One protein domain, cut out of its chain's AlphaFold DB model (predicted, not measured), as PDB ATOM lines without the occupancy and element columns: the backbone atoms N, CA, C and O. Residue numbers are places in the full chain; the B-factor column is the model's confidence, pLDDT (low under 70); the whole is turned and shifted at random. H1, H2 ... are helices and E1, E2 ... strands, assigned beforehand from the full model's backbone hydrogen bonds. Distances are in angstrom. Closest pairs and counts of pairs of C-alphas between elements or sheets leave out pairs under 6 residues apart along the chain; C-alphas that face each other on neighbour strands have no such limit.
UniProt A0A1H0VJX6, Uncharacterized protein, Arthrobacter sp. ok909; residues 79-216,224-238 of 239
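Overview. This is residues 79 to 216 and 224 to 238 of the 239 residues of an uncharacterized protein of Arthrobacter sp. ok909 (UniProt A0A1H0VJX6). With little regular structure, this domain is a folded sheet, one sheet curled back on itself like part of a barrel: E3 E2 E5 face E7 E1 E4 with E6 as hinge, and H1 lies off the sheet. Under half of the 153 printed residues are in E1 to E7, H1 and H2, in chain order, class mixed. The mixed sheet runs E3 E2 E5 E6 E7 E1 E4. It is compact, radius of gyration of the C-alphas 14.7 A, spans 45 by 34 by 31 A.

Along the chain. E5, residues 131 to 138, measures 22.8 A; E6, 153 to 159, 19.7 A. E1 is 79 to 84, from (38.447, -13.184, -32.442), E2 95 to 99, E3 112 to 115, E4 121 to 125, E7 179 to 181. H1, 198 to 214, measures 24.1 A; H2, 234 to 237, ends at (16.259, -22.634, -35.798).

Arrangement. E5 E6 E7 form a meander, each strand antiparallel to the one before; N 136 and O 155, 2.8 A, and N 158 and O 180, 2.8 A, are within hydrogen-bond range. E7 and E1 are parallel, with N 84 and O 179 at 2.9 A. H2 only grazes the sheet. H1 is not on it; its closest C-alphas with E6, Ile 158 and Ala 198, are 7.9 A apart. In H1 every O i to N i+4 pair is within range; H2 is too short for one.

Size, cuts and confidence. Residues 217 to 223 are cut out, C-alphas 216 and 224 being 11.9 A apart. E2 to E3, E5 to E6, E6 to E7 and E7 to H1 are long links. pLDDT is under 70 in 50 residues, among them 188 to 198.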
ATOM      1  N   VAL A  79      39.277 -13.810 -31.408       88.50
ATOM      2  CA  VAL A  79      38.447 -13.184 -32.442       88.50
ATOM      3  C   VAL A  79      37.028 -13.118 -31.917       88.50
ATOM      4  O   VAL A  79      36.497 -14.124 -31.450       88.50
ATOM      5  N   ALA A  80      36.407 -11.952 -32.008       91.25
ATOM      6  CA  ALA A  80      35.032 -11.754 -31.574       91.25
ATOM      7  C   ALA A  80      34.176 -11.193 -32.709       91.25
ATOM      8  O   ALA A  80      34.681 -10.695 -33.714       91.25
ATOM      9  N   GLY A  81      32.868 -11.241 -32.546       92.81
ATOM     10  CA  GLY A  81      31.957 -10.613 -33.486       92.81
ATOM     11  C   GLY A  81      30.521 -10.936 -33.155       92.81
ATOM     12  O   GLY A  81      30.231 -11.571 -32.142       92.81
ATOM     13  N   ILE A  82      29.629 -10.487 -34.026       95.75
ATOM     14  CA  ILE A  82      28.193 -10.720 -33.902       95.75
ATOM     15  C   ILE A  82      27.707 -11.465 -35.136       95.75
ATOM     16  O   ILE A  82      28.096 -11.149 -36.261       95.75
ATOM     17  N   VAL A  83      26.824 -12.436 -34.931       95.25
ATOM     18  CA  VAL A  83      26.042 -13.039 -36.008       95.25
ATOM     19  C   VAL A  83      24.652 -12.413 -36.008       95.25
ATOM     20  O   VAL A  83      23.947 -12.417 -34.998       95.25
ATOM     21  N   MET A  84      24.251 -11.870 -37.151       95.44
ATOM     22  CA  MET A  84      22.938 -11.261 -37.354       95.44
ATOM     23  C   MET A  84      22.108 -12.055 -38.353       95.44
ATOM     24  O   MET A  84      22.619 -12.644 -39.303       95.44
ATOM     25  N   TRP A  85      20.797 -12.005 -38.188       93.56
ATOM     26  CA  TRP A  85      19.854 -12.367 -39.232       93.56
ATOM     27  C   TRP A  85      19.892 -11.348 -40.388       93.56
ATOM     28  O   TRP A  85      20.346 -10.215 -40.207       93.56
ATOM     29  N   PRO A  86      19.373 -11.700 -41.579       89.19
ATOM     30  CA  PRO A  86      19.295 -10.785 -42.724       89.19
ATOM     31  C   PRO A  86      18.559  -9.466 -42.456       89.19
ATOM     32  O   PRO A  86      18.871  -8.453 -43.077       89.19
ATOM     33  N   ASP A  87      17.591  -9.467 -41.537       89.25
ATOM     34  CA  ASP A  87      16.855  -8.272 -41.098       89.25
ATOM     35  C   ASP A  87      17.647  -7.397 -40.104       89.25
ATOM     36  O   ASP A  87      17.120  -6.404 -39.605       89.25
ATOM     37  N   LYS A  88      18.920  -7.739 -39.854       89.31
ATOM     38  CA  LYS A  88      19.863  -7.075 -38.941       89.31
ATOM     39  C   LYS A  88      19.555  -7.247 -37.454       89.31
ATOM     40  O   LYS A  88      20.171  -6.579 -36.628       89.31
ATOM     41  N   THR A  89      18.640  -8.140 -37.089       94.62
ATOM     42  CA  THR A  89      18.462  -8.513 -35.680       94.62
ATOM     43  C   THR A  89      19.501  -9.567 -35.263       94.62
ATOM     44  O   THR A  89      19.931 -10.360 -36.104       94.62
ATOM     45  N   PRO A  90      19.930  -9.618 -33.991       94.94
ATOM     46  CA  PRO A  90      20.917 -10.605 -33.554       94.94
ATOM     47  C   PRO A  90      20.422 -12.059 -33.610       94.94
ATOM     48  O   PRO A  90      19.276 -12.357 -33.262       94.94
ATOM     49  N   ALA A  91      21.305 -12.987 -33.985       93.44
ATOM     50  CA  ALA A  91      21.041 -14.428 -33.999       93.44
ATOM     51  C   ALA A  91      21.225 -15.070 -32.613       93.44
ATOM     52  O   ALA A  91      22.050 -15.955 -32.412       93.44
ATOM     53  N   VAL A  92      20.459 -14.597 -31.631       93.62
ATOM     54  CA  VAL A  92      20.558 -15.037 -30.228       93.62
ATOM     55  C   VAL A  92      20.257 -16.530 -30.057       93.62
ATOM     56  O   VAL A  92      19.443 -17.086 -30.796       93.62
ATOM     57  N   ASN A  93      20.885 -17.177 -29.066       89.31
ATOM     58  CA  ASN A  93      20.628 -18.574 -28.670       89.31
ATOM     59  C   ASN A  93      20.695 -19.592 -29.821       89.31
ATOM     60  O   ASN A  93      20.046 -20.636 -29.778       89.31
ATOM     61  N   THR A  94      21.451 -19.284 -30.871       91.12
ATOM     62  CA  THR A  94      21.559 -20.138 -32.050       91.12
ATOM     63  C   THR A  94      22.899 -20.866 -32.029       91.12
ATOM     64  O   THR A  94      23.926 -20.254 -31.733       91.12
ATOM     65  N   THR A  95      22.900 -22.166 -32.332       91.88
ATOM     66  CA  THR A  95      24.140 -22.943 -32.450       91.88
ATOM     67  C   THR A  95      24.895 -22.532 -33.709       91.88
ATOM     68  O   THR A  95      24.341 -22.517 -34.812       91.88
ATOM     69  N   VAL A  96      26.171 -22.208 -33.548       91.81
ATOM     70  CA  VAL A  96      27.082 -21.811 -34.619       91.81
ATOM     71  C   VAL A  96      28.290 -22.736 -34.636       91.81
ATOM     72  O   VAL A  96      28.786 -23.149 -33.589       91.81
ATOM     73  N   VAL A  97      28.776 -23.041 -35.835       90.38
ATOM     74  CA  VAL A  97      29.993 -23.818 -36.065       90.38
ATOM     75  C   VAL A  97      30.928 -22.999 -36.944       90.38
ATOM     76  O   VAL A  97      30.562 -22.585 -38.045       90.38
ATOM     77  N   PHE A  98      32.149 -22.788 -36.468       89.12
ATOM     78  CA  PHE A  98      33.219 -22.105 -37.181       89.12
ATOM     79  C   PHE A  98      34.333 -23.075 -37.570       89.12
ATOM     80  O   PHE A  98      34.687 -23.973 -36.804       89.12
ATOM     81  N   TYR A  99      34.931 -22.852 -38.739       85.19
ATOM     82  CA  TYR A  99      36.081 -23.616 -39.217       85.19
ATOM     83  C   TYR A  99      37.275 -22.662 -39.320       85.19
ATOM     84  O   TYR A  99      37.384 -21.908 -40.294       85.19
ATOM     85  N   PRO A 100      38.158 -22.646 -38.306       79.25
ATOM     86  CA  PRO A 100      39.237 -21.669 -38.211       79.25
ATOM     87  C   PRO A 100      40.322 -21.817 -39.287       79.25
ATOM     88  O   PRO A 100      41.014 -20.847 -39.572       79.25
ATOM     89  N   GLN A 101      40.471 -22.988 -39.917       72.75
ATOM     90  CA  GLN A 101      41.378 -23.192 -41.061       72.75
ATOM     91  C   GLN A 101      40.713 -23.046 -42.441       72.75
ATOM     92  O   GLN A 101      41.308 -23.416 -43.455       72.75
ATOM     93  N   GLY A 102      39.486 -22.538 -42.503       71.50
ATOM     94  CA  GLY A 102      38.767 -22.354 -43.758       71.50
ATOM     95  C   GLY A 102      38.094 -23.628 -44.256       71.50
ATOM     96  O   GLY A 102      37.788 -24.547 -43.493       71.50
ATOM     97  N   PHE A 103      37.844 -23.674 -45.565       64.62
ATOM     98  CA  PHE A 103      37.112 -24.759 -46.216       64.62
ATOM     99  C   PHE A 103      37.987 -26.008 -46.418       64.62
ATOM    100  O   PHE A 103      38.384 -26.343 -47.531       64.62
ATOM    101  N   SER A 104      38.309 -26.709 -45.333       62.50
ATOM    102  CA  SER A 104      38.830 -28.076 -45.392       62.50
ATOM    103  C   SER A 104      37.820 -28.996 -44.725       62.50
ATOM    104  O   SER A 104      37.893 -29.221 -43.526       62.50
ATOM    105  N   LEU A 105      36.861 -29.541 -45.475       57.59
ATOM    106  CA  LEU A 105      35.863 -30.481 -44.935       57.59
ATOM    107  C   LEU A 105      36.407 -31.913 -44.743       57.59
ATOM    108  O   LEU A 105      35.643 -32.868 -44.646       57.59
ATOM    109  N   SER A 106      37.732 -32.087 -44.708       57.62
ATOM    110  CA  SER A 106      38.354 -33.362 -44.353       57.62
ATOM    111  C   SER A 106      37.919 -33.814 -42.956       57.62
ATOM    112  O   SER A 106      37.900 -33.018 -42.017       57.62
ATOM    113  N   LEU A 107      37.614 -35.104 -42.800       51.41
ATOM    114  CA  LEU A 107      37.390 -35.713 -41.486       51.41
ATOM    115  C   LEU A 107      38.562 -35.380 -40.547       51.41
ATOM    116  O   LEU A 107      39.719 -35.599 -40.901       51.41
ATOM    117  N   GLY A 108      38.258 -34.843 -39.362       57.62
ATOM    118  CA  GLY A 108      39.261 -34.445 -38.364       57.62
ATOM    119  C   GLY A 108      39.711 -32.982 -38.429       57.62
ATOM    120  O   GLY A 108      40.558 -32.580 -37.637       57.62
ATOM    121  N   THR A 109      39.145 -32.178 -39.329       65.94
ATOM    122  CA  THR A 109      39.290 -30.717 -39.326       65.94
ATOM    123  C   THR A 109      38.754 -30.143 -38.010       65.94
ATOM    124  O   THR A 109      37.559 -30.287 -37.754       65.94
ATOM    125  N   PRO A 110      39.587 -29.487 -37.175       70.25
ATOM    126  CA  PRO A 110      39.095 -28.814 -35.981       70.25
ATOM    127  C   PRO A 110      38.023 -27.776 -36.316       70.25
ATOM    128  O   PRO A 110      38.191 -26.971 -37.233       70.25
ATOM    129  N   THR A 111      36.940 -27.808 -35.546       83.38
ATOM    130  CA  THR A 111      35.846 -26.838 -35.571       83.38
ATOM    131  C   THR A 111      35.685 -26.215 -34.195       83.38
ATOM    132  O   THR A 111      36.055 -26.802 -33.176       83.38
ATOM    133  N   VAL A 112      35.130 -25.009 -34.169       86.69
ATOM    134  CA  VAL A 112      34.721 -24.333 -32.941       86.69
ATOM    135  C   VAL A 112      33.208 -24.226 -32.969       86.69
ATOM    136  O   VAL A 112      32.653 -23.524 -33.812       86.69
ATOM    137  N   GLU A 113      32.548 -24.952 -32.076       89.12
ATOM    138  CA  GLU A 113      31.096 -24.950 -31.935       89.12
ATOM    139  C   GLU A 113      30.691 -24.242 -30.643       89.12
ATOM    140  O   GLU A 113      31.356 -24.361 -29.612       89.12
ATOM    141  N   GLY A 114      29.593 -23.496 -30.696       88.75
ATOM    142  CA  GLY A 114      29.049 -22.820 -29.530       88.75
ATOM    143  C   GLY A 114      27.636 -22.307 -29.756       88.75
ATOM    144  O   GLY A 114      27.097 -22.360 -30.860       88.75
ATOM    145  N   VAL A 115      27.039 -21.787 -28.688       91.81
ATOM    146  CA  VAL A 115      25.746 -21.100 -28.735       91.81
ATOM    147  C   VAL A 115      25.996 -19.601 -28.653       91.81
ATOM    148  O   VAL A 115      26.746 -19.140 -27.793       91.81
ATOM    149  N   LEU A 116      25.376 -18.849 -29.557       93.19
ATOM    150  CA  LEU A 116      25.497 -17.396 -29.610       93.19
ATOM    151  C   LEU A 116      24.872 -16.723 -28.381       93.19
ATOM    152  O   LEU A 116      23.818 -17.143 -27.895       93.19
ATOM    153  N   GLY A 117      25.515 -15.650 -27.911       93.00
ATOM    154  CA  GLY A 117      25.077 -14.867 -26.756       93.00
ATOM    155  C   GLY A 117      23.741 -14.136 -26.954       93.00
ATOM    156  O   GLY A 117      23.120 -14.181 -28.017       93.00
ATOM    157  N   GLN A 118      23.300 -13.414 -25.918       91.12
ATOM    158  CA  GLN A 118      22.034 -12.654 -25.924       91.12
ATOM    159  C   GLN A 118      22.010 -11.476 -26.910       91.12
ATOM    160  O   GLN A 118      20.954 -10.941 -27.225       91.12
ATOM    161  N   ASP A 119      23.171 -11.077 -27.401       93.38
ATOM    162  CA  ASP A 119      23.405 -10.058 -28.417       93.38
ATOM    163  C   ASP A 119      23.873 -10.673 -29.747       93.38
ATOM    164  O   ASP A 119      24.313  -9.954 -30.639       93.38
ATOM    165  N   GLY A 120      23.791 -12.002 -29.892       93.19
ATOM    166  CA  GLY A 120      24.324 -12.733 -31.040       93.19
ATOM    167  C   GLY A 120      25.854 -12.794 -31.068       93.19
ATOM    168  O   GLY A 120      26.416 -13.132 -32.111       93.19
ATOM    169  N   ALA A 121      26.534 -12.440 -29.969       95.81
ATOM    170  CA  ALA A 121      27.986 -12.437 -29.921       95.81
ATOM    171  C   ALA A 121      28.579 -13.846 -29.899       95.81
ATOM    172  O   ALA A 121      28.001 -14.798 -29.362       95.81
ATOM    173  N   TYR A 122      29.788 -13.940 -30.441       93.81
ATOM    174  CA  TYR A 122      30.637 -15.116 -30.379       93.81
ATOM    175  C   TYR A 122      32.082 -14.719 -30.057       93.81
ATOM    176  O   TYR A 122      32.510 -13.592 -30.320       93.81
ATOM    177  N   TYR A 123      32.839 -15.681 -29.526       91.31
ATOM    178  CA  TYR A 123      34.252 -15.528 -29.193       91.31
ATOM    179  C   TYR A 123      34.998 -16.804 -29.586       91.31
ATOM    180  O   TYR A 123      34.618 -17.898 -29.175       91.31
ATOM    181  N   ILE A 124      36.050 -16.669 -30.389       88.31
ATOM    182  CA  ILE A 124      36.927 -17.762 -30.816       88.31
ATOM    183  C   ILE A 124      38.314 -17.480 -30.258       88.31
ATOM    184  O   ILE A 124      39.007 -16.573 -30.726       88.31
ATOM    185  N   THR A 125      38.718 -18.251 -29.255       85.88
ATOM    186  CA  THR A 125      40.076 -18.208 -28.707       85.88
ATOM    187  C   THR A 125      41.041 -18.924 -29.643       85.88
ATOM    188  O   THR A 125      40.661 -19.869 -30.332       85.88
ATOM    189  N   ASP A 126      42.292 -18.471 -29.673       76.38
ATOM    190  CA  ASP A 126      43.365 -19.070 -30.475       76.38
ATOM    191  C   ASP A 126      43.048 -19.164 -31.973       76.38
ATOM    192  O   ASP A 126      43.558 -20.043 -32.672       76.38
ATOM    193  N   CYS A 127      42.241 -18.230 -32.495       73.50
ATOM    194  CA  CYS A 127      41.937 -18.201 -33.919       73.50
ATOM    195  C   CYS A 127      43.257 -18.081 -34.707       73.50
ATOM    196  O   CYS A 127      44.030 -17.133 -34.499       73.50
ATOM    197  N   PRO A 128      43.570 -19.043 -35.587       66.00
ATOM    198  CA  PRO A 128      44.749 -18.956 -36.424       66.00
ATOM    199  C   PRO A 128      44.553 -17.842 -37.458       66.00
ATOM    200  O   PRO A 128      43.425 -17.500 -37.810       66.00
ATOM    201  N   CYS A 129      45.650 -17.290 -37.984       67.25
ATOM    202  CA  CYS A 129      45.628 -16.301 -39.070       67.25
ATOM    203  C   CYS A 129      45.271 -16.947 -40.431       67.25
ATOM    204  O   CYS A 129      45.957 -16.740 -41.431       67.25
ATOM    205  N   HIS A 130      44.233 -17.780 -40.457       76.44
ATOM    206  CA  HIS A 130      43.702 -18.469 -41.627       76.44
ATOM    207  C   HIS A 130      42.295 -17.943 -41.953       76.44
ATOM    208  O   HIS A 130      41.703 -17.227 -41.142       76.44
ATOM    209  N   PRO A 131      41.760 -18.239 -43.151       81.56
ATOM    210  CA  PRO A 131      40.400 -17.851 -43.494       81.56
ATOM    211  C   PRO A 131      39.401 -18.491 -42.531       81.56
ATOM    212  O   PRO A 131      39.283 -19.708 -42.479       81.56
ATOM    213  N   LEU A 132      38.660 -17.678 -41.788       84.38
ATOM    214  CA  LEU A 132      37.563 -18.132 -40.947       84.38
ATOM    215  C   LEU A 132      36.298 -18.245 -41.799       84.38
ATOM    216  O   LEU A 132      35.988 -17.325 -42.552       84.38
ATOM    217  N   VAL A 133      35.561 -19.343 -41.665       86.88
ATOM    218  CA  VAL A 133      34.217 -19.554 -42.240       86.88
ATOM    219  C   VAL A 133      33.274 -20.036 -41.138       86.88
ATOM    220  O   VAL A 133      33.732 -20.628 -40.157       86.88
ATOM    221  N   GLY A 134      31.969 -19.808 -41.287       88.56
ATOM    222  CA  GLY A 134      30.992 -20.201 -40.276       88.56
ATOM    223  C   GLY A 134      29.629 -20.585 -40.842       88.56
ATOM    224  O   GLY A 134      29.242 -20.157 -41.932       88.56
ATOM    225  N   TRP A 135      28.902 -21.390 -40.072       89.56
ATOM    226  CA  TRP A 135      27.544 -21.843 -40.361       89.56
ATOM    227  C   TRP A 135      26.685 -21.818 -39.101       89.56
ATOM    228  O   TRP A 135      27.163 -22.105 -38.006       89.56
ATOM    229  N   ILE A 136      25.395 -21.544 -39.270       91.00
ATOM    230  CA  ILE A 136      24.386 -21.913 -38.281       91.00
ATOM    231  C   ILE A 136      24.141 -23.412 -38.384       91.00
ATOM    232  O   ILE A 136      23.826 -23.907 -39.470       91.00
ATOM    233  N   HIS A 137      24.245 -24.106 -37.256       87.56
ATOM    234  CA  HIS A 137      23.884 -25.510 -37.143       87.56
ATOM    235  C   HIS A 137      22.405 -25.640 -36.777       87.56
ATOM    236  O   HIS A 137      21.925 -25.054 -35.805       87.56
ATOM    237  N   VAL A 138      21.680 -26.423 -37.565       84.56
ATOM    238  CA  VAL A 138      20.274 -26.754 -37.357       84.56
ATOM    239  C   VAL A 138      20.201 -28.241 -37.021       84.56
ATOM    240  O   VAL A 138      20.442 -29.065 -37.907       84.56
ATOM    241  N   PRO A 139      19.864 -28.609 -35.776       81.75
ATOM    242  CA  PRO A 139      19.778 -30.009 -35.397       81.75
ATOM    243  C   PRO A 139      18.596 -30.686 -36.091       81.75
ATOM    244  O   PRO A 139      17.571 -30.059 -36.390       81.75
ATOM    245  N   SER A 140      18.706 -31.995 -36.281       80.06
ATOM    246  CA  SER A 140      17.652 -32.851 -36.814       80.06
ATOM    247  C   SER A 140      16.365 -32.795 -35.978       80.06
ATOM    248  O   SER A 140      16.348 -32.617 -34.755       80.06
ATOM    249  N   VAL A 141      15.229 -32.894 -36.660       78.06
ATOM    250  CA  VAL A 141      13.881 -32.996 -36.102       78.06
ATOM    251  C   VAL A 141      13.403 -34.422 -36.348       78.06
ATOM    252  O   VAL A 141      13.325 -34.869 -37.493       78.06
ATOM    253  N   SER A 142      13.018 -35.138 -35.296       78.94
ATOM    254  CA  SER A 142      12.400 -36.454 -35.456       78.94
ATOM    255  C   SER A 142      11.139 -36.370 -36.329       78.94
ATOM    256  O   SER A 142      10.374 -35.410 -36.242       78.94
ATOM    257  N   ASN A 143      10.904 -37.396 -37.152       76.06
ATOM    258  CA  ASN A 143       9.734 -37.526 -38.036       76.06
ATOM    259  C   ASN A 143       9.627 -36.495 -39.174       76.06
ATOM    260  O   ASN A 143       8.570 -36.387 -39.794       76.06
ATOM    261  N   ARG A 144      10.699 -35.758 -39.488       70.06
ATOM    262  CA  ARG A 144      10.781 -34.951 -40.714       70.06
ATOM    263  C   ARG A 144      11.621 -35.649 -41.779       70.06
ATOM    264  O   ARG A 144      12.489 -36.460 -41.465       70.06
ATOM    265  N   GLY A 145      11.349 -35.346 -43.048       61.72
ATOM    266  CA  GLY A 145      12.168 -35.824 -44.158       61.72
ATOM    267  C   GLY A 145      13.555 -35.166 -44.159       61.72
ATOM    268  O   GLY A 145      13.724 -34.094 -43.572       61.72
ATOM    269  N   PRO A 146      14.553 -35.751 -44.847       58.16
ATOM    270  CA  PRO A 146      15.892 -35.162 -44.960       58.16
ATOM    271  C   PRO A 146      15.874 -33.735 -45.530       58.16
ATOM    272  O   PRO A 146      16.767 -32.955 -45.232       58.16
ATOM    273  N   TRP A 147      14.827 -33.386 -46.285       57.16
ATOM    274  CA  TRP A 147      14.638 -32.085 -46.926       57.16
ATOM    275  C   TRP A 147      13.902 -31.042 -46.062       57.16
ATOM    276  O   TRP A 147      13.874 -29.872 -46.430       57.16
ATOM    277  N   ASP A 148      13.367 -31.437 -44.900       60.47
ATOM    278  CA  ASP A 148      12.534 -30.590 -44.025       60.47
ATOM    279  C   ASP A 148      13.106 -30.447 -42.602       60.47
ATOM    280  O   ASP A 148      12.390 -30.139 -41.643       60.47
ATOM    281  N   GLY A 149      14.410 -30.694 -42.449       64.19
ATOM    282  CA  GLY A 149      15.094 -30.670 -41.155       64.19
ATOM    283  C   GLY A 149      15.066 -32.008 -40.418       64.19
ATOM    284  O   GLY A 149      15.294 -32.036 -39.222       64.19
ATOM    285  N   GLY A 150      14.796 -33.128 -41.097       64.75
ATOM    286  CA  GLY A 150      14.910 -34.485 -40.539       64.75
ATOM    287  C   GLY A 150      16.340 -34.978 -40.312       64.75
ATOM    288  O   GLY A 150      16.546 -36.087 -39.826       64.75
ATOM    289  N   ARG A 151      17.333 -34.175 -40.697       71.38
ATOM    290  CA  ARG A 151      18.768 -34.408 -40.522       71.38
ATOM    291  C   ARG A 151      19.423 -33.121 -40.050       71.38
ATOM    292  O   ARG A 151      18.877 -32.045 -40.289       71.38
ATOM    293  N   ASP A 152      20.576 -33.257 -39.408       78.12
ATOM    294  CA  ASP A 152      21.402 -32.110 -39.060       78.12
ATOM    295  C   ASP A 152      21.798 -31.387 -40.348       78.12
ATOM    296  O   ASP A 152      22.178 -32.016 -41.342       78.12
ATOM    297  N   CYS A 153      21.657 -30.069 -40.358       79.06
ATOM    298  CA  CYS A 153      21.982 -29.264 -41.519       79.06
ATOM    299  C   CYS A 153      22.590 -27.919 -41.133       79.06
ATOM    300  O   CYS A 153      22.492 -27.460 -40.002       79.06
ATOM    301  N   ASN A 154      23.248 -27.293 -42.100       84.12
ATOM    302  CA  ASN A 154      24.049 -26.097 -41.925       84.12
ATOM    303  C   ASN A 154      23.540 -24.991 -42.853       84.12
ATOM    304  O   ASN A 154      23.223 -25.242 -44.020       84.12
ATOM    305  N   ILE A 155      23.479 -23.760 -42.347       86.94
ATOM    306  CA  ILE A 155      23.127 -22.554 -43.110       86.94
ATOM    307  C   ILE A 155      24.347 -21.624 -43.107       86.94
ATOM    308  O   ILE A 155      24.873 -21.346 -42.029       86.94
ATOM    309  N   PRO A 156      24.842 -21.155 -44.264       86.81
ATOM    310  CA  PRO A 156      26.113 -20.450 -44.335       86.81
ATOM    311  C   PRO A 156      26.004 -19.038 -43.762       86.81
ATOM    312  O   PRO A 156      24.982 -18.357 -43.903       86.81
ATOM    313  N   LEU A 157      27.093 -18.594 -43.142       89.31
ATOM    314  CA  LEU A 157      27.291 -17.216 -42.721       89.31
ATOM    315  C   LEU A 157      28.054 -16.439 -43.797       89.31
ATOM    316  O   LEU A 157      28.982 -16.951 -44.423       89.31
ATOM    317  N   ILE A 158      27.684 -15.176 -43.985       87.75
ATOM    318  CA  ILE A 158      28.350 -14.241 -44.888       87.75
ATOM    319  C   ILE A 158      29.032 -13.168 -44.038       87.75
ATOM    320  O   ILE A 158      28.355 -12.501 -43.256       87.75
ATOM    321  N   PRO A 159      30.347 -12.963 -44.172       87.38
ATOM    322  CA  PRO A 159      31.037 -11.922 -43.442       87.38
ATOM    323  C   PRO A 159      30.618 -10.557 -43.983       87.38
ATOM    324  O   PRO A 159      30.477 -10.346 -45.194       87.38
ATOM    325  N   LEU A 160      30.439  -9.611 -43.070       83.25
ATOM    326  CA  LEU A 160      30.125  -8.230 -43.418       83.25
ATOM    327  C   LEU A 160      31.353  -7.463 -43.890       83.25
ATOM    328  O   LEU A 160      31.195  -6.470 -44.593       83.25
ATOM    329  N   ILE A 161      32.564  -7.886 -43.514       74.69
ATOM    330  CA  ILE A 161      33.809  -7.227 -43.921       74.69
ATOM    331  C   ILE A 161      34.901  -8.277 -44.198       74.69
ATOM    332  O   ILE A 161      35.202  -9.065 -43.304       74.69
ATOM    333  N   PRO A 162      35.534  -8.261 -45.389       67.88
ATOM    334  CA  PRO A 162      35.088  -7.545 -46.587       67.88
ATOM    335  C   PRO A 162      33.690  -8.030 -47.004       67.88
ATOM    336  O   PRO A 162      33.404  -9.227 -46.941       67.88
ATOM    337  N   GLN A 163      32.814  -7.087 -47.369       63.22
ATOM    338  CA  GLN A 163      31.401  -7.366 -47.642       63.22
ATOM    339  C   GLN A 163      31.258  -8.520 -48.630       63.22
ATOM    340  O   GLN A 163      31.788  -8.463 -49.737       63.22
ATOM    341  N   GLY A 164      30.515  -9.553 -48.231       56.00
ATOM    342  CA  GLY A 164      30.059 -10.563 -49.171       56.00
ATOM    343  C   GLY A 164      31.136 -11.558 -49.602       56.00
ATOM    344  O   GLY A 164      31.245 -11.858 -50.782       56.00
ATOM    345  N   THR A 165      31.923 -12.110 -48.679       62.22
ATOM    346  CA  THR A 165      32.865 -13.193 -49.026       62.22
ATOM    347  C   THR A 165      32.463 -14.504 -48.371       62.22
ATOM    348  O   THR A 165      32.771 -14.749 -47.216       62.22
ATOM    349  N   ILE A 166      31.816 -15.406 -49.103       60.78
ATOM    350  CA  ILE A 166      31.338 -16.671 -48.522       60.78
ATOM    351  C   ILE A 166      32.474 -17.738 -48.431       60.78
ATOM    352  O   ILE A 166      32.349 -18.755 -47.758       60.78
ATOM    353  N   GLY A 167      33.651 -17.458 -49.013       61.41
ATOM    354  CA  GLY A 167      34.842 -18.334 -49.016       61.41
ATOM    355  C   GLY A 167      35.810 -18.156 -47.837       61.41
ATOM    356  O   GLY A 167      36.928 -18.670 -47.878       61.41
ATOM    357  N   GLY A 168      35.394 -17.415 -46.812       72.19
ATOM    358  CA  GLY A 168      36.160 -17.179 -45.595       72.19
ATOM    359  C   GLY A 168      37.022 -15.926 -45.618       72.19
ATOM    360  O   GLY A 168      37.433 -15.438 -46.670       72.19
ATOM    361  N   VAL A 169      37.278 -15.391 -44.428       78.56
ATOM    362  CA  VAL A 169      37.987 -14.120 -44.236       78.56
ATOM    363  C   VAL A 169      39.127 -14.323 -43.261       78.56
ATOM    364  O   VAL A 169      38.941 -14.875 -42.181       78.56
ATOM    365  N   ILE A 170      40.320 -13.870 -43.645       82.50
ATOM    366  CA  ILE A 170      41.456 -13.829 -42.727       82.50
ATOM    367  C   ILE A 170      41.203 -12.685 -41.749       82.50
ATOM    368  O   ILE A 170      41.127 -11.524 -42.150       82.50
ATOM    369  N   VAL A 171      41.090 -13.020 -40.469       81.25
ATOM    370  CA  VAL A 171      40.977 -12.049 -39.385       81.25
ATOM    371  C   VAL A 171      42.163 -12.231 -38.443       81.25
ATOM    372  O   VAL A 171      42.568 -13.350 -38.131       81.25
ATOM    373  N   ASN A 172      42.771 -11.121 -38.032       83.31
ATOM    374  CA  ASN A 172      43.887 -11.158 -37.091       83.31
ATOM    375  C   ASN A 172      43.380 -11.472 -35.679       83.31
ATOM    376  O   ASN A 172      42.229 -11.185 -35.343       83.31
ATOM    377  N   ARG A 173      44.257 -12.010 -34.828       83.12
ATOM    378  CA  ARG A 173      43.963 -12.177 -33.397       83.12
ATOM    379  C   ARG A 173      43.631 -10.827 -32.749       83.12
ATOM    380  O   ARG A 173      44.222  -9.812 -33.117       83.12
ATOM    381  N   GLY A 174      42.667 -10.813 -31.828       82.62
ATOM    382  CA  GLY A 174      42.094  -9.577 -31.278       82.62
ATOM    383  C   GLY A 174      41.171  -8.836 -32.256       82.62
ATOM    384  O   GLY A 174      40.663  -7.763 -31.937       82.62
ATOM    385  N   GLY A 175      40.980  -9.369 -33.467       87.25
ATOM    386  CA  GLY A 175      40.150  -8.771 -34.499       87.25
ATOM    387  C   GLY A 175      38.661  -9.017 -34.287       87.25
ATOM    388  O   GLY A 175      38.237  -9.872 -33.505       87.25
ATOM    389  N   ARG A 176      37.863  -8.265 -35.050       88.56
ATOM    390  CA  ARG A 176      36.411  -8.401 -35.092       88.56
ATOM    391  C   ARG A 176      35.941  -8.831 -36.473       88.56
ATOM    392  O   ARG A 176      36.380  -8.253 -37.467       88.56
ATOM    393  N   LEU A 177      35.027  -9.794 -36.530       89.50
ATOM    394  CA  LEU A 177      34.381 -10.219 -37.768       89.50
ATOM    395  C   LEU A 177      32.885 -10.431 -37.538       89.50
ATOM    396  O   LEU A 177      32.466 -11.367 -36.873       89.50
ATOM    397  N   ASP A 178      32.068  -9.543 -38.088       92.50
ATOM    398  CA  ASP A 178      30.617  -9.674 -37.989       92.50
ATOM    399  C   ASP A 178      30.074 -10.455 -39.191       92.50
ATOM    400  O   ASP A 178      30.587 -10.347 -40.311       92.50
ATOM    401  N   TRP A 179      29.009 -11.214 -38.959       93.19
ATOM    402  CA  TRP A 179      28.394 -12.097 -39.941       93.19
ATOM    403  C   TRP A 179      26.913 -11.795 -40.111       93.19
ATOM    404  O   TRP A 179      26.227 -11.382 -39.177       93.19
ATOM    405  N   VAL A 180      26.398 -12.092 -41.298       92.25
ATOM    406  CA  VAL A 180      24.969 -12.197 -41.566       92.25
ATOM    407  C   VAL A 180      24.634 -13.618 -42.007       92.25
ATOM    408  O   VAL A 180      25.327 -14.201 -42.841       92.25
ATOM    409  N   VAL A 181      23.577 -14.196 -41.445       90.94
ATOM    410  CA  VAL A 181      23.069 -15.502 -41.873       90.94
ATOM    411  C   VAL A 181      22.506 -15.374 -43.285       90.94
ATOM    412  O   VAL A 181      21.748 -14.448 -43.571       90.94
ATOM    413  N   LEU A 182      22.842 -16.303 -44.179       86.88
ATOM    414  CA  LEU A 182      22.226 -16.347 -45.499       86.88
ATOM    415  C   LEU A 182      20.843 -17.003 -45.428       86.88
ATOM    416  O   LEU A 182      20.696 -18.110 -44.917       86.88
ATOM    417  N   ASN A 183      19.835 -16.371 -46.034       84.88
ATOM    418  CA  ASN A 183      18.537 -17.006 -46.279       84.88
ATOM    419  C   ASN A 183      18.649 -18.047 -47.388       84.88
ATOM    420  O   ASN A 183      18.246 -17.786 -48.512       84.88
ATOM    421  N   ALA A 184      19.204 -19.209 -47.079       77.25
ATOM    422  CA  ALA A 184      19.327 -20.330 -47.994       77.25
ATOM    423  C   ALA A 184      18.494 -21.523 -47.494       77.25
ATOM    424  O   ALA A 184      18.083 -21.565 -46.326       77.25
ATOM    425  N   PRO A 185      18.248 -22.520 -48.357       75.31
ATOM    426  CA  PRO A 185      18.024 -23.888 -47.898       75.31
ATOM    427  C   PRO A 185      19.087 -24.278 -46.859       75.31
ATOM    428  O   PRO A 185      20.172 -23.703 -46.830       75.31
ATOM    429  N   CYS A 186      18.797 -25.227 -45.977       76.12
ATOM    430  CA  CYS A 186      19.870 -25.792 -45.165       76.12
ATOM    431  C   CYS A 186      20.504 -26.956 -45.923       76.12
ATOM    432  O   CYS A 186      19.861 -27.581 -46.758       76.12
ATOM    433  N   SER A 187      21.766 -27.253 -45.662       74.06
ATOM    434  CA  SER A 187      22.463 -28.351 -46.331       74.06
ATOM    435  C   SER A 187      23.079 -29.272 -45.300       74.06
ATOM    436  O   SER A 187      23.708 -28.798 -44.357       74.06
ATOM    437  N   TRP A 188      22.921 -30.584 -45.455       68.88
ATOM    438  CA  TRP A 188      23.576 -31.527 -44.544       68.88
ATOM    439  C   TRP A 188      25.109 -31.428 -44.637       68.88
ATOM    440  O   TRP A 188      25.795 -31.546 -43.626       68.88
ATOM    441  N   ASN A 189      25.633 -31.107 -45.824       66.31
ATOM    442  CA  ASN A 189      27.031 -30.741 -46.030       66.31
ATOM    443  C   ASN A 189      27.201 -29.219 -46.052       66.31
ATOM    444  O   ASN A 189      26.416 -28.541 -46.718       66.31
ATOM    445  N   PRO A 190      28.227 -28.651 -45.395       65.50
ATOM    446  CA  PRO A 190      28.551 -27.244 -45.569       65.50
ATOM    447  C   PRO A 190      28.726 -26.927 -47.057       65.50
ATOM    448  O   PRO A 190      29.420 -27.642 -47.779       65.50
ATOM    449  N   TYR A 191      28.061 -25.867 -47.511       63.56
ATOM    450  CA  TYR A 191      28.136 -25.388 -48.887       63.56
ATOM    451  C   TYR A 191      29.591 -25.301 -49.368       63.56
ATOM    452  O   TYR A 191      30.418 -24.704 -48.681       63.56
ATOM    453  N   SER A 192      29.901 -25.871 -50.539       60.12
ATOM    454  CA  SER A 192      31.247 -25.808 -51.129       60.12
ATOM    455  C   SER A 192      31.508 -24.445 -51.746       60.12
ATOM    456  O   SER A 192      31.248 -24.192 -52.921       60.12
ATOM    457  N   LEU A 193      31.978 -23.529 -50.907       61.31
ATOM    458  CA  LEU A 193      32.046 -22.110 -51.222       61.31
ATOM    459  C   LEU A 193      33.463 -21.766 -51.666       61.31
ATOM    460  O   LEU A 193      34.419 -21.817 -50.892       61.31
ATOM    461  N   LYS A 194      33.612 -21.449 -52.953       62.69
ATOM    462  CA  LYS A 194      34.890 -20.992 -53.510       62.69
ATOM    463  C   LYS A 194      35.105 -19.513 -53.174       62.69
ATOM    464  O   LYS A 194      34.131 -18.774 -53.091       62.69
ATOM    465  N   PRO A 195      36.352 -19.028 -53.058       56.94
ATOM    466  CA  PRO A 195      36.621 -17.595 -52.937       56.94
ATOM    467  C   PRO A 195      36.183 -16.851 -54.215       56.94
ATOM    468  O   PRO A 195      36.893 -16.845 -55.217       56.94
ATOM    469  N   GLN A 196      34.978 -16.280 -54.206       61.81
ATOM    470  CA  GLN A 196      34.364 -15.472 -55.272       61.81
ATOM    471  C   GLN A 196      33.512 -14.354 -54.632       61.81
ATOM    472  O   GLN A 196      33.251 -14.402 -53.429       61.81
ATOM    473  N   ASP A 197      33.047 -13.372 -55.408       65.88
ATOM    474  CA  ASP A 197      32.097 -12.347 -54.933       65.88
ATOM    475  C   ASP A 197      30.788 -12.993 -54.417       65.88
ATOM    476  O   ASP A 197      30.278 -13.930 -55.041       65.88
ATOM    477  N   ALA A 198      30.221 -12.527 -53.294       67.94
ATOM    478  CA  ALA A 198      28.987 -13.083 -52.719       67.94
ATOM    479  C   ALA A 198      27.828 -13.128 -53.704       67.94
ATOM    480  O   ALA A 198      27.059 -14.082 -53.654       67.94
ATOM    481  N   ALA A 199      27.664 -12.138 -54.579       72.19
ATOM    482  CA  ALA A 199      26.571 -12.140 -55.543       72.19
ATOM    483  C   ALA A 199      26.698 -13.324 -56.510       72.19
ATOM    484  O   ALA A 199      25.711 -14.010 -56.788       72.19
ATOM    485  N   GLN A 200      27.921 -13.610 -56.964       74.62
ATOM    486  CA  GLN A 200      28.215 -14.764 -57.813       74.62
ATOM    487  C   GLN A 200      28.035 -16.079 -57.050       74.62
ATOM    488  O   GLN A 200      27.437 -17.008 -57.587       74.62
ATOM    489  N   GLN A 201      28.466 -16.145 -55.788       72.38
ATOM    490  CA  GLN A 201      28.280 -17.339 -54.960       72.38
ATOM    491  C   GLN A 201      26.806 -17.604 -54.657       72.38
ATOM    492  O   GLN A 201      26.343 -18.723 -54.822       72.38
ATOM    493  N   ILE A 202      26.027 -16.583 -54.296       75.38
ATOM    494  CA  ILE A 202      24.580 -16.712 -54.080       75.38
ATOM    495  C   ILE A 202      23.891 -17.172 -55.369       75.38
ATOM    496  O   ILE A 202      23.006 -18.025 -55.317       75.38
ATOM    497  N   ALA A 203      24.294 -16.646 -56.530       77.75
ATOM    498  CA  ALA A 203      23.779 -17.104 -57.817       77.75
ATOM    499  C   ALA A 203      24.149 -18.570 -58.101       77.75
ATOM    500  O   ALA A 203      23.286 -19.334 -58.532       77.75
ATOM    501  N   ALA A 204      25.386 -18.980 -57.803       74.62
ATOM    502  CA  ALA A 204      25.829 -20.367 -57.923       74.62
ATOM    503  C   ALA A 204      25.018 -21.296 -57.007       74.62
ATOM    504  O   ALA A 204      24.448 -22.269 -57.491       74.62
ATOM    505  N   LEU A 205      24.838 -20.933 -55.731       74.50
ATOM    506  CA  LEU A 205      24.019 -21.686 -54.775       74.50
ATOM    507  C   LEU A 205      22.568 -21.846 -55.243       74.50
ATOM    508  O   LEU A 205      21.978 -22.919 -55.117       74.50
ATOM    509  N   ARG A 206      21.975 -20.784 -55.804       75.69
ATOM    510  CA  ARG A 206      20.624 -20.841 -56.385       75.69
ATOM    511  C   ARG A 206      20.565 -21.774 -57.591       75.69
ATOM    512  O   ARG A 206      19.614 -22.541 -57.711       75.69
ATOM    513  N   SER A 207      21.564 -21.710 -58.467       73.31
ATOM    514  CA  SER A 207      21.645 -22.564 -59.654       73.31
ATOM    515  C   SER A 207      21.821 -24.038 -59.286       73.31
ATOM    516  O   SER A 207      21.166 -24.894 -59.877       73.31
ATOM    517  N   GLU A 208      22.667 -24.341 -58.301       69.94
ATOM    518  CA  GLU A 208      22.872 -25.701 -57.796       69.94
ATOM    519  C   GLU A 208      21.587 -26.270 -57.191       69.94
ATOM    520  O   GLU A 208      21.191 -27.388 -57.514       69.94
ATOM    521  N   GLN A 209      20.867 -25.483 -56.386       68.44
ATOM    522  CA  GLN A 209      19.583 -25.919 -55.843       68.44
ATOM    523  C   GLN A 209      18.538 -26.161 -56.943       68.44
ATOM    524  O   GLN A 209      17.812 -27.153 -56.889       68.44
ATOM    525  N   ALA A 210      18.445 -25.278 -57.942       69.12
ATOM    526  CA  ALA A 210      17.503 -25.442 -59.047       69.12
ATOM    527  C   ALA A 210      17.759 -26.743 -59.825       69.12
ATOM    528  O   ALA A 210      16.809 -27.434 -60.189       69.12
ATOM    529  N   ALA A 211      19.030 -27.110 -60.020       64.69
ATOM    530  CA  ALA A 211      19.407 -28.377 -60.638       64.69
ATOM    531  C   ALA A 211      18.976 -29.592 -59.795       64.69
ATOM    532  O   ALA A 211      18.432 -30.546 -60.347       64.69
ATOM    533  N   VAL A 212      19.141 -29.539 -58.466       61.88
ATOM    534  CA  VAL A 212      18.696 -30.607 -57.545       61.88
ATOM    535  C   VAL A 212      17.171 -30.761 -57.555       61.88
ATOM    536  O   VAL A 212      16.660 -31.874 -57.649       61.88
ATOM    537  N   LEU A 213      16.423 -29.654 -57.510       64.56
ATOM    538  CA  LEU A 213      14.954 -29.682 -57.528       64.56
ATOM    539  C   LEU A 213      14.377 -30.172 -58.864       64.56
ATOM    540  O   LEU A 213      13.296 -30.758 -58.879       64.56
ATOM    541  N   ALA A 214      15.079 -29.946 -59.977       65.25
ATOM    542  CA  ALA A 214      14.658 -30.413 -61.295       65.25
ATOM    543  C   ALA A 214      14.788 -31.939 -61.469       65.25
ATOM    544  O   ALA A 214      14.160 -32.494 -62.369       65.25
ATOM    545  N   ASN A 215      15.570 -32.618 -60.620       60.72
ATOM    546  CA  ASN A 215      15.798 -34.060 -60.709       60.72
ATOM    547  C   ASN A 215      15.843 -34.727 -59.316       60.72
ATOM    548  O   ASN A 215      16.881 -35.225 -58.881       60.72
ATOM    549  N   PRO A 216      14.703 -34.794 -58.601       53.50
ATOM    550  CA  PRO A 216      14.662 -35.233 -57.201       53.50
ATOM    551  C   PRO A 216      15.017 -36.717 -56.987       53.50
ATOM    552  O   PRO A 216      15.262 -37.126 -55.855       53.50
ATOM    553  N   GLN A 224      25.009 -33.683 -52.018       50.91
ATOM    554  CA  GLN A 224      24.888 -32.219 -51.831       50.91
ATOM    555  C   GLN A 224      23.505 -31.790 -51.311       50.91
ATOM    556  O   GLN A 224      23.156 -30.623 -51.377       50.91
ATOM    557  N   GLY A 225      22.708 -32.744 -50.806       53.50
ATOM    558  CA  GLY A 225      21.304 -32.612 -50.385       53.50
ATOM    559  C   GLY A 225      20.893 -31.324 -49.648       53.50
ATOM    560  O   GLY A 225      20.781 -31.294 -48.421       53.50
ATOM    561  N   TYR A 226      20.574 -30.290 -50.428       57.31
ATOM    562  CA  TYR A 226      19.965 -29.032 -50.004       57.31
ATOM    563  C   TYR A 226      18.498 -29.203 -49.581       57.31
ATOM    564  O   TYR A 226      17.618 -29.391 -50.416       57.31
ATOM    565  N   ALA A 227      18.218 -29.077 -48.290       52.53
ATOM    566  CA  ALA A 227      16.911 -29.152 -47.654       52.53
ATOM    567  C   ALA A 227      16.177 -27.791 -47.598       52.53
ATOM    568  O   ALA A 227      16.627 -26.826 -46.969       52.53
ATOM    569  N   GLY A 228      14.992 -27.724 -48.212       55.88
ATOM    570  CA  GLY A 228      14.043 -26.609 -48.098       55.88
ATOM    571  C   GLY A 228      14.157 -25.520 -49.175       55.88
ATOM    572  O   GLY A 228      14.787 -25.692 -50.214       55.88
ATOM    573  N   THR A 229      13.499 -24.380 -48.940       62.69
ATOM    574  CA  THR A 229      13.374 -23.245 -49.881       62.69
ATOM    575  C   THR A 229      14.305 -22.075 -49.525       62.69
ATOM    576  O   THR A 229      14.831 -22.006 -48.414       62.69
ATOM    577  N   TRP A 230      14.503 -21.108 -50.430       68.44
ATOM    578  CA  TRP A 230      15.064 -19.793 -50.062       68.44
ATOM    579  C   TRP A 230      14.032 -19.028 -49.223       68.44
ATOM    580  O   TRP A 230      13.293 -18.189 -49.727       68.44
ATOM    581  N   GLN A 231      13.946 -19.378 -47.947       69.06
ATOM    582  CA  GLN A 231      13.097 -18.741 -46.944       69.06
ATOM    583  C   GLN A 231      13.956 -18.264 -45.777       69.06
ATOM    584  O   GLN A 231      15.121 -18.660 -45.660       69.06
ATOM    585  N   ASP A 232      13.358 -17.442 -44.919       79.00
ATOM    586  CA  ASP A 232      13.996 -16.922 -43.713       79.00
ATOM    587  C   ASP A 232      14.642 -18.055 -42.897       79.00
ATOM    588  O   ASP A 232      13.967 -18.986 -42.443       79.00
ATOM    589  N   ALA A 233      15.965 -17.989 -42.732       79.75
ATOM    590  CA  ALA A 233      16.752 -18.965 -41.986       79.75
ATOM    591  C   ALA A 233      16.274 -19.113 -40.532       79.75
ATOM    592  O   ALA A 233      16.313 -20.220 -39.987       79.75
ATOM    593  N   ARG A 234      15.737 -18.044 -39.926       83.31
ATOM    594  CA  ARG A 234      15.235 -18.041 -38.544       83.31
ATOM    595  C   ARG A 234      14.110 -19.052 -38.327       83.31
ATOM    596  O   ARG A 234      14.005 -19.639 -37.251       83.31
ATOM    597  N   THR A 235      13.299 -19.317 -39.351       80.06
ATOM    598  CA  THR A 235      12.185 -20.285 -39.277       80.06
ATOM    599  C   THR A 235      12.640 -21.730 -39.057       80.06
ATOM    600  O   THR A 235      11.830 -22.585 -38.714       80.06
ATOM    601  N   ARG A 236      13.933 -22.021 -39.257       75.00
ATOM    602  CA  ARG A 236      14.502 -23.370 -39.121       75.00
ATOM    603  C   ARG A 236      15.159 -23.622 -37.773       75.00
ATOM    604  O   ARG A 236      15.253 -24.771 -37.356       75.00
ATOM    605  N   VAL A 237      15.617 -22.561 -37.118       77.00
ATOM    606  CA  VAL A 237      16.259 -22.634 -35.798       77.00
ATOM    607  C   VAL A 237      15.314 -22.315 -34.648       77.00
ATOM    608  O   VAL A 237      15.574 -22.742 -33.530       77.00
ATOM    609  N   SER A 238      14.216 -21.600 -34.902       63.25
ATOM    610  CA  SER A 238      13.176 -21.390 -33.895       63.25
ATOM    611  C   SER A 238      12.398 -22.692 -33.676       63.25
ATOM    612  O   SER A 238      11.732 -23.193 -34.581       63.25
TER     613      SER A 238